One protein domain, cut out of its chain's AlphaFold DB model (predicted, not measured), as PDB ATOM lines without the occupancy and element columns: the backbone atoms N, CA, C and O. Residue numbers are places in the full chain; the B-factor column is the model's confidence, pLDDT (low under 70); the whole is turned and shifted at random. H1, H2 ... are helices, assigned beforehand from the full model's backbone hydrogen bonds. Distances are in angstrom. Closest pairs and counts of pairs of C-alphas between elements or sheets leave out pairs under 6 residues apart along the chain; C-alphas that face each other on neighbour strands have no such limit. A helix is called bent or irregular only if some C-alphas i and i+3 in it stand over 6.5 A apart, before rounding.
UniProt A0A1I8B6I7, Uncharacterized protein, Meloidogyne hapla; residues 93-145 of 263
ATOM      1  N   GLN A  93     111.178 142.383 128.732       80.62
ATOM      2  CA  GLN A  93     112.532 142.151 128.216       80.62
ATOM      3  C   GLN A  93     113.110 140.796 128.626       80.62
ATOM      4  O   GLN A  93     113.664 140.091 127.787       80.62
ATOM      5  N   ILE A  94     112.996 140.444 129.907       76.62
ATOM      6  CA  ILE A  94     113.581 139.232 130.497       76.62
ATOM      7  C   ILE A  94     112.528 138.168 130.839       76.62
ATOM      8  O   ILE A  94     112.890 137.034 131.140       76.62
ATOM      9  N   GLY A  95     111.232 138.495 130.772       72.75
ATOM     10  CA  GLY A  95     110.138 137.541 131.006       72.75
ATOM     11  C   GLY A  95     109.824 137.269 132.479       72.75
ATOM     12  O   GLY A  95     108.893 136.528 132.776       72.75
ATOM     13  N   TYR A  96     110.562 137.872 133.412       79.38
ATOM     14  CA  TYR A  96     110.305 137.784 134.849       79.38
ATOM     15  C   TYR A  96     110.577 139.130 135.527       79.38
ATOM     16  O   TYR A  96     111.287 139.979 134.998       79.38
ATOM     17  N   SER A  97     110.000 139.352 136.707       82.12
ATOM     18  CA  SER A  97     110.353 140.506 137.537       82.12
ATOM     19  C   SER A  97     110.243 140.159 139.014       82.12
ATOM     20  O   SER A  97     109.403 139.349 139.411       82.12
ATOM     21  N   MET A  98     111.099 140.768 139.834       82.31
ATOM     22  CA  MET A  98     111.075 140.529 141.274       82.31
ATOM     23  C   MET A  98     109.946 141.320 141.929       82.31
ATOM     24  O   MET A  98     109.824 142.530 141.722       82.31
ATOM     25  N   LEU A  99     109.149 140.646 142.756       85.56
ATOM     26  CA  LEU A  99     108.085 141.276 143.530       85.56
ATOM     27  C   LEU A  99     108.650 142.049 144.727       85.56
ATOM     28  O   LEU A  99     109.597 141.619 145.386       85.56
ATOM     29  N   SER A 100     108.027 143.181 145.047       87.00
ATOM     30  CA  SER A 100     108.329 143.915 146.274       87.00
ATOM     31  C   SER A 100     107.807 143.165 147.504       87.00
ATOM     32  O   SER A 100     106.898 142.335 147.423       87.00
ATOM     33  N   LYS A 101     108.341 143.486 148.686       87.00
ATOM     34  CA  LYS A 101     107.876 142.888 149.949       87.00
ATOM     35  C   LYS A 101     106.373 143.042 150.160       87.00
ATOM     36  O   LYS A 101     105.720 142.117 150.634       87.00
ATOM     37  N   ASP A 102     105.828 144.201 149.807       88.25
ATOM     38  CA  ASP A 102     104.402 144.485 149.966       88.25
ATOM     39  C   ASP A 102     103.561 143.699 148.957       88.25
ATOM     40  O   ASP A 102     102.505 143.179 149.310       88.25
ATOM     41  N   GLN A 103     104.061 143.543 147.728       89.12
ATOM     42  CA  GLN A 103     103.452 142.702 146.695       89.12
ATOM     43  C   GLN A 103     103.439 141.220 147.106       89.12
ATOM     44  O   GLN A 103     102.441 140.533 146.905       89.12
ATOM     45  N   LEU A 104     104.495 140.727 147.755       87.81
ATOM     46  CA  LEU A 104     104.551 139.348 148.248       87.81
ATOM     47  C   LEU A 104     103.693 139.103 149.477       87.81
ATOM     48  O   LEU A 104     103.028 138.075 149.550       87.81
ATOM     49  N   LYS A 105     103.641 140.049 150.417       88.62
ATOM     50  CA  LYS A 105     102.684 139.987 151.532       88.62
ATOM     51  C   LYS A 105     101.243 140.024 151.035       88.62
ATOM     52  O   LYS A 105     100.377 139.407 151.645       88.62
ATOM     53  N   PHE A 106     100.982 140.740 149.944       89.56
ATOM     54  CA  PHE A 106      99.677 140.743 149.297       89.56
ATOM     55  C   PHE A 106      99.358 139.382 148.660       89.56
ATOM     56  O   PHE A 106      98.251 138.886 148.847       89.56
ATOM     57  N   LEU A 107     100.328 138.747 147.989       88.81
ATOM     58  CA  LEU A 107     100.129 137.466 147.307       88.81
ATOM     59  C   LEU A 107     100.100 136.254 148.252       88.81
ATOM     60  O   LEU A 107      99.238 135.408 148.089       88.81
ATOM     61  N   TYR A 108     100.982 136.159 149.245       88.88
ATOM     62  CA  TYR A 108     101.077 134.996 150.147       88.88
ATOM     63  C   TYR A 108     100.500 135.248 151.544       88.88
ATOM     64  O   TYR A 108     100.584 134.393 152.422       88.88
ATOM     65  N   GLY A 109      99.929 136.431 151.780       86.62
ATOM     66  CA  GLY A 109      99.365 136.787 153.076       86.62
ATOM     67  C   GLY A 109      98.092 136.007 153.430       86.62
ATOM     68  O   GLY A 109      97.430 135.443 152.559       86.62
ATOM     69  N   PRO A 110      97.648 136.086 154.698       82.94
ATOM     70  CA  PRO A 110      96.511 135.316 155.220       82.94
ATOM     71  C   PRO A 110      95.160 135.651 154.568       82.94
ATOM     72  O   PRO A 110      94.180 134.942 154.770       82.94
ATOM     73  N   LYS A 111      95.085 136.754 153.815       81.44
ATOM     74  CA  LYS A 111      93.882 137.192 153.091       81.44
ATOM     75  C   LYS A 111      93.854 136.734 151.629       81.44
ATOM     76  O   LYS A 111      92.832 136.923 150.974       81.44
ATOM     77  N   SER A 112      94.953 136.180 151.121       84.62
ATOM     78  CA  SER A 112      95.081 135.752 149.730       84.62
ATOM     79  C   SER A 112      94.618 134.304 149.546       84.62
ATOM     80  O   SER A 112      94.836 133.478 150.436       84.62
ATOM     81  N   PRO A 113      94.028 133.945 148.390       82.38
ATOM     82  CA  PRO A 113      93.772 132.550 148.046       82.38
ATOM     83  C   PRO A 113      95.061 131.719 147.929       82.38
ATOM     84  O   PRO A 113      94.979 130.499 148.055       82.38
ATOM     85  N   PHE A 114      96.226 132.359 147.754       82.19
ATOM     86  CA  PHE A 114      97.555 131.732 147.718       82.19
ATOM     87  C   PHE A 114      98.270 131.757 149.081       82.19
ATOM     88  O   PHE A 114      99.493 131.821 149.143       82.19
ATOM     89  N   ASN A 115      97.520 131.767 150.185       85.75
ATOM     90  CA  ASN A 115      98.083 131.853 151.530       85.75
ATOM     91  C   ASN A 115      99.102 130.734 151.807       85.75
ATOM     92  O   ASN A 115      98.734 129.566 151.932       85.75
ATOM     93  N   ASP A 116     100.364 131.123 151.978       87.38
ATOM     94  CA  ASP A 116     101.433 130.252 152.451       87.38
ATOM     95  C   ASP A 116     102.438 131.070 153.270       87.38
ATOM     96  O   ASP A 116     103.329 131.748 152.745       87.38
ATOM     97  N   SER A 117     102.291 130.989 154.594       84.81
ATOM     98  CA  SER A 117     103.168 131.675 155.538       84.81
ATOM     99  C   SER A 117     104.609 131.165 155.475       84.81
ATOM    100  O   SER A 117     105.533 131.949 155.666       84.81
ATOM    101  N   LEU A 118     104.822 129.879 155.164       86.31
ATOM    102  CA  LEU A 118     106.167 129.303 155.075       86.31
ATOM    103  C   LEU A 118     106.918 129.848 153.861       86.31
ATOM    104  O   LEU A 118     108.107 130.154 153.951       86.31
ATOM    105  N   THR A 119     106.233 129.972 152.725       83.31
ATOM    106  CA  THR A 119     106.818 130.546 151.509       83.31
ATOM    107  C   THR A 119     107.097 132.037 151.684       83.31
ATOM    108  O   THR A 119     108.177 132.502 151.317       83.31
ATOM    109  N   LEU A 120     106.197 132.779 152.336       85.00
ATOM    110  CA  LEU A 120     106.417 134.192 152.645       85.00
ATOM    111  C   LEU A 120     107.664 134.408 153.521       85.00
ATOM    112  O   LEU A 120     108.517 135.226 153.171       85.00
ATOM    113  N   ASP A 121     107.811 133.649 154.609       86.44
ATOM    114  CA  ASP A 121     108.946 133.774 155.534       86.44
ATOM    115  C   ASP A 121     110.289 133.429 154.873       86.44
ATOM    116  O   ASP A 121     111.322 134.008 155.212       86.44
ATOM    117  N   ARG A 122     110.284 132.525 153.885       84.75
ATOM    118  CA  ARG A 122     111.474 132.185 153.090       84.75
ATOM    119  C   ARG A 122     111.844 133.273 152.085       84.75
ATOM    120  O   ARG A 122     113.029 133.506 151.866       84.75
ATOM    121  N   LEU A 123     110.860 133.926 151.468       82.69
ATOM    122  CA  LEU A 123     111.084 134.899 150.392       82.69
ATOM    123  C   LEU A 123     111.386 136.315 150.901       82.69
ATOM    124  O   LEU A 123     112.173 137.030 150.286       82.69
ATOM    125  N   LEU A 124     110.806 136.732 152.029       83.12
ATOM    126  CA  LEU A 124     111.041 138.060 152.610       83.12
ATOM    127  C   LEU A 124     112.525 138.430 152.825       83.12
ATOM    128  O   LEU A 124     112.888 139.542 152.432       83.12
ATOM    129  N   PRO A 125     113.387 137.568 153.410       82.00
ATOM    130  CA  PRO A 125     114.799 137.902 153.618       82.00
ATOM    131  C   PRO A 125     115.590 137.949 152.309       82.00
ATOM    132  O   PRO A 125     116.589 138.657 152.215       82.00
ATOM    133  N   LEU A 126     115.136 137.217 151.290       75.69
ATOM    134  CA  LEU A 126     115.790 137.152 149.992       75.69
ATOM    135  C   LEU A 126     115.720 138.521 149.282       75.69
ATOM    136  O   LEU A 126     116.733 139.037 148.818       75.69
ATOM    137  N   ILE A 127     114.566 139.185 149.292       72.75
ATOM    138  CA  ILE A 127     114.333 140.431 148.527       72.75
ATOM    139  C   ILE A 127     115.148 141.630 149.011       72.75
ATOM    140  O   ILE A 127     115.442 142.522 148.221       72.75
ATOM    141  N   ASP A 128     115.512 141.668 150.294       67.81
ATOM    142  CA  ASP A 128     116.360 142.741 150.831       67.81
ATOM    143  C   ASP A 128     117.774 142.717 150.267       67.81
ATOM    144  O   ASP A 128     118.446 143.748 150.193       67.81
ATOM    145  N   SER A 129     118.229 141.539 149.853       60.09
ATOM    146  CA  SER A 129     119.536 141.391 149.252       60.09
ATOM    147  C   SER A 129     119.447 141.768 147.771       60.09
ATOM    148  O   SER A 129     119.060 140.985 146.908       60.09
ATOM    149  N   LEU A 130     119.840 143.007 147.460       58.62
ATOM    150  CA  LEU A 130     119.975 143.558 146.098       58.62
ATOM    151  C   LEU A 130     120.920 142.730 145.180       58.62
ATOM    152  O   LEU A 130     121.121 143.062 144.016       58.62
ATOM    153  N   THR A 131     121.487 141.643 145.701       61.34
ATOM    154  CA  THR A 131     122.367 140.655 145.070       61.34
ATOM    155  C   THR A 131     121.634 139.476 144.417       61.34
ATOM    156  O   THR A 131     122.270 138.696 143.717       61.34
ATOM    157  N   ILE A 132     120.317 139.318 144.603       69.31
ATOM    158  CA  ILE A 132     119.589 138.158 144.051       69.31
ATOM    159  C   ILE A 132     119.530 138.146 142.536       69.31
ATOM    160  O   ILE A 132     119.676 137.079 141.957       69.31
ATOM    161  N   ASN A 133     119.358 139.296 141.887       69.00
ATOM    162  CA  ASN A 133     119.330 139.324 140.424       69.00
ATOM    163  C   ASN A 133     120.642 138.774 139.853       69.00
ATOM    164  O   ASN A 133     120.618 137.956 138.946       69.00
ATOM    165  N   GLN A 134     121.775 139.139 140.461       67.44
ATOM    166  CA  GLN A 134     123.087 138.628 140.064       67.44
ATOM    167  C   GLN A 134     123.233 137.136 140.361       67.44
ATOM    168  O   GLN A 134     123.782 136.414 139.541       67.44
ATOM    169  N   LEU A 135     122.718 136.665 141.500       73.44
ATOM    170  CA  LEU A 135     122.777 135.254 141.876       73.44
ATOM    171  C   LEU A 135     121.900 134.378 140.968       73.44
ATOM    172  O   LEU A 135     122.339 133.324 140.530       73.44
ATOM    173  N   ILE A 136     120.695 134.839 140.625       76.06
ATOM    174  CA  ILE A 136     119.804 134.166 139.674       76.06
ATOM    175  C   ILE A 136     120.421 134.174 138.278       76.06
ATOM    176  O   ILE A 136     120.438 133.141 137.621       76.06
ATOM    177  N   GLU A 137     120.952 135.307 137.818       75.50
ATOM    178  CA  GLU A 137     121.635 135.383 136.526       75.50
ATOM    179  C   GLU A 137     122.866 134.473 136.483       75.50
ATOM    180  O   GLU A 137     123.086 133.792 135.484       75.50
ATOM    181  N   GLU A 138     123.647 134.407 137.563       79.12
ATOM    182  CA  GLU A 138     124.798 133.515 137.685       79.12
ATOM    183  C   GLU A 138     124.373 132.043 137.695       79.12
ATOM    184  O   GLU A 138     124.996 131.229 137.017       79.12
ATOM    185  N   ASP A 139     123.305 131.690 138.406       80.38
ATOM    186  CA  ASP A 139     122.781 130.327 138.451       80.38
ATOM    187  C   ASP A 139     122.169 129.912 137.109       80.38
ATOM    188  O   ASP A 139     122.468 128.826 136.613       80.38
ATOM    189  N   ILE A 140     121.390 130.784 136.459       77.62
ATOM    190  CA  ILE A 140     120.875 130.565 135.100       77.62
ATOM    191  C   ILE A 140     122.041 130.406 134.129       77.62
ATOM    192  O   ILE A 140     122.033 129.493 133.305       77.62
ATOM    193  N   LYS A 141     123.068 131.252 134.242       78.94
ATOM    194  CA  LYS A 141     124.266 131.168 133.412       78.94
ATOM    195  C   LYS A 141     124.996 129.848 133.639       78.94
ATOM    196  O   LYS A 141     125.256 129.154 132.663       78.94
ATOM    197  N   LYS A 142     125.228 129.436 134.887       78.62
ATOM    198  CA  LYS A 142     125.812 128.127 135.225       78.62
ATOM    199  C   LYS A 142     124.983 126.976 134.669       78.62
ATOM    200  O   LYS A 142     125.554 126.052 134.109       78.62
ATOM    201  N   ILE A 143     123.657 127.036 134.773       73.44
ATOM    202  CA  ILE A 143     122.751 126.032 134.197       73.44
ATOM    203  C   ILE A 143     122.840 126.026 132.665       73.44
ATOM    204  O   ILE A 143     122.817 124.962 132.055       73.44
ATOM    205  N   SER A 144     122.972 127.190 132.031       67.38
ATOM    206  CA  SER A 144     123.115 127.297 130.575       67.38
ATOM    207  C   SER A 144     124.488 126.834 130.073       67.38
ATOM    208  O   SER A 144     124.590 126.266 128.990       67.38
ATOM    209  N   GLU A 145     125.538 127.034 130.875       74.50
ATOM    210  CA  GLU A 145     126.912 126.593 130.614       74.50
ATOM    211  C   GLU A 145     127.126 125.118 130.983       74.50
ATOM    212  O   GLU A 145     128.095 124.493 130.540       74.50
TER     213      GLU A 145
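Overview. This is residues 93 to 145 of the 263 residues of an uncharacterized protein of Meloidogyne hapla (UniProt A0A1I8B6I7). A short helical hairpin, H1 and H2, forms one end of a loose chain, and H3 makes a corner with the end of H2 and sticks out as an arm with its residues 134 to 145. Residues 93 to 100 come before H1, with no named element among them. The printed part has 53 residues with three named helices, H1, H2 and H3 in chain order, and no named strand; its class is all helix. It is loose, with a radius of gyration of the C-alphas of 13.1 A, and elongated, spanning 41 by 21 by 17 A.

Along the chain. The printed part begins at Gln 93, C-alpha (112.532, 142.151, 128.216). H1, residues 101 to 108, begins at C-alpha 101, (107.876, 142.888, 149.949), and is 10.4 A long. H2, residues 117 to 128, is 17.9 A long. It is irregular, but only just: C-alphas 122 and 125 are 6.6 A apart. H3, residues 132 to 145, is 19.2 A long and ends at C-alpha 145, (126.912, 126.593, 130.614).

Arrangement. H1 and H2 touch, and their closest C-alphas, those of Tyr 108 and Leu 120, are 5.9 A apart. They form a helical hairpin, at a shallow tilt of 20 degrees, opposite ways. H2 and H3 are close but not clearly touching, with the closest C-alphas, those of Leu 126 and Ile 132, 7.1 A apart. Their lines are about perpendicular, at 83 degrees. H1 and H3 are apart. Every O i to N i+4 pair is within hydrogen-bond range in H1 and H3, and 5 of 8 are in H2.

Size, cuts and confidence. The two C-alphas farthest apart, those of Lys 111 and Glu 145, are 41.3 A from each other. Without residues 134 to 145, which stand free, the body spans 30 by 22 by 14 A. The printed part has no cut. The link from H1 to H2 is short, with 8 residues, and that from H2 to H3 is tight, with 3. The mean pLDDT of the printed part is 79.7, and residues 128 to 134 and residue 144 are under 70.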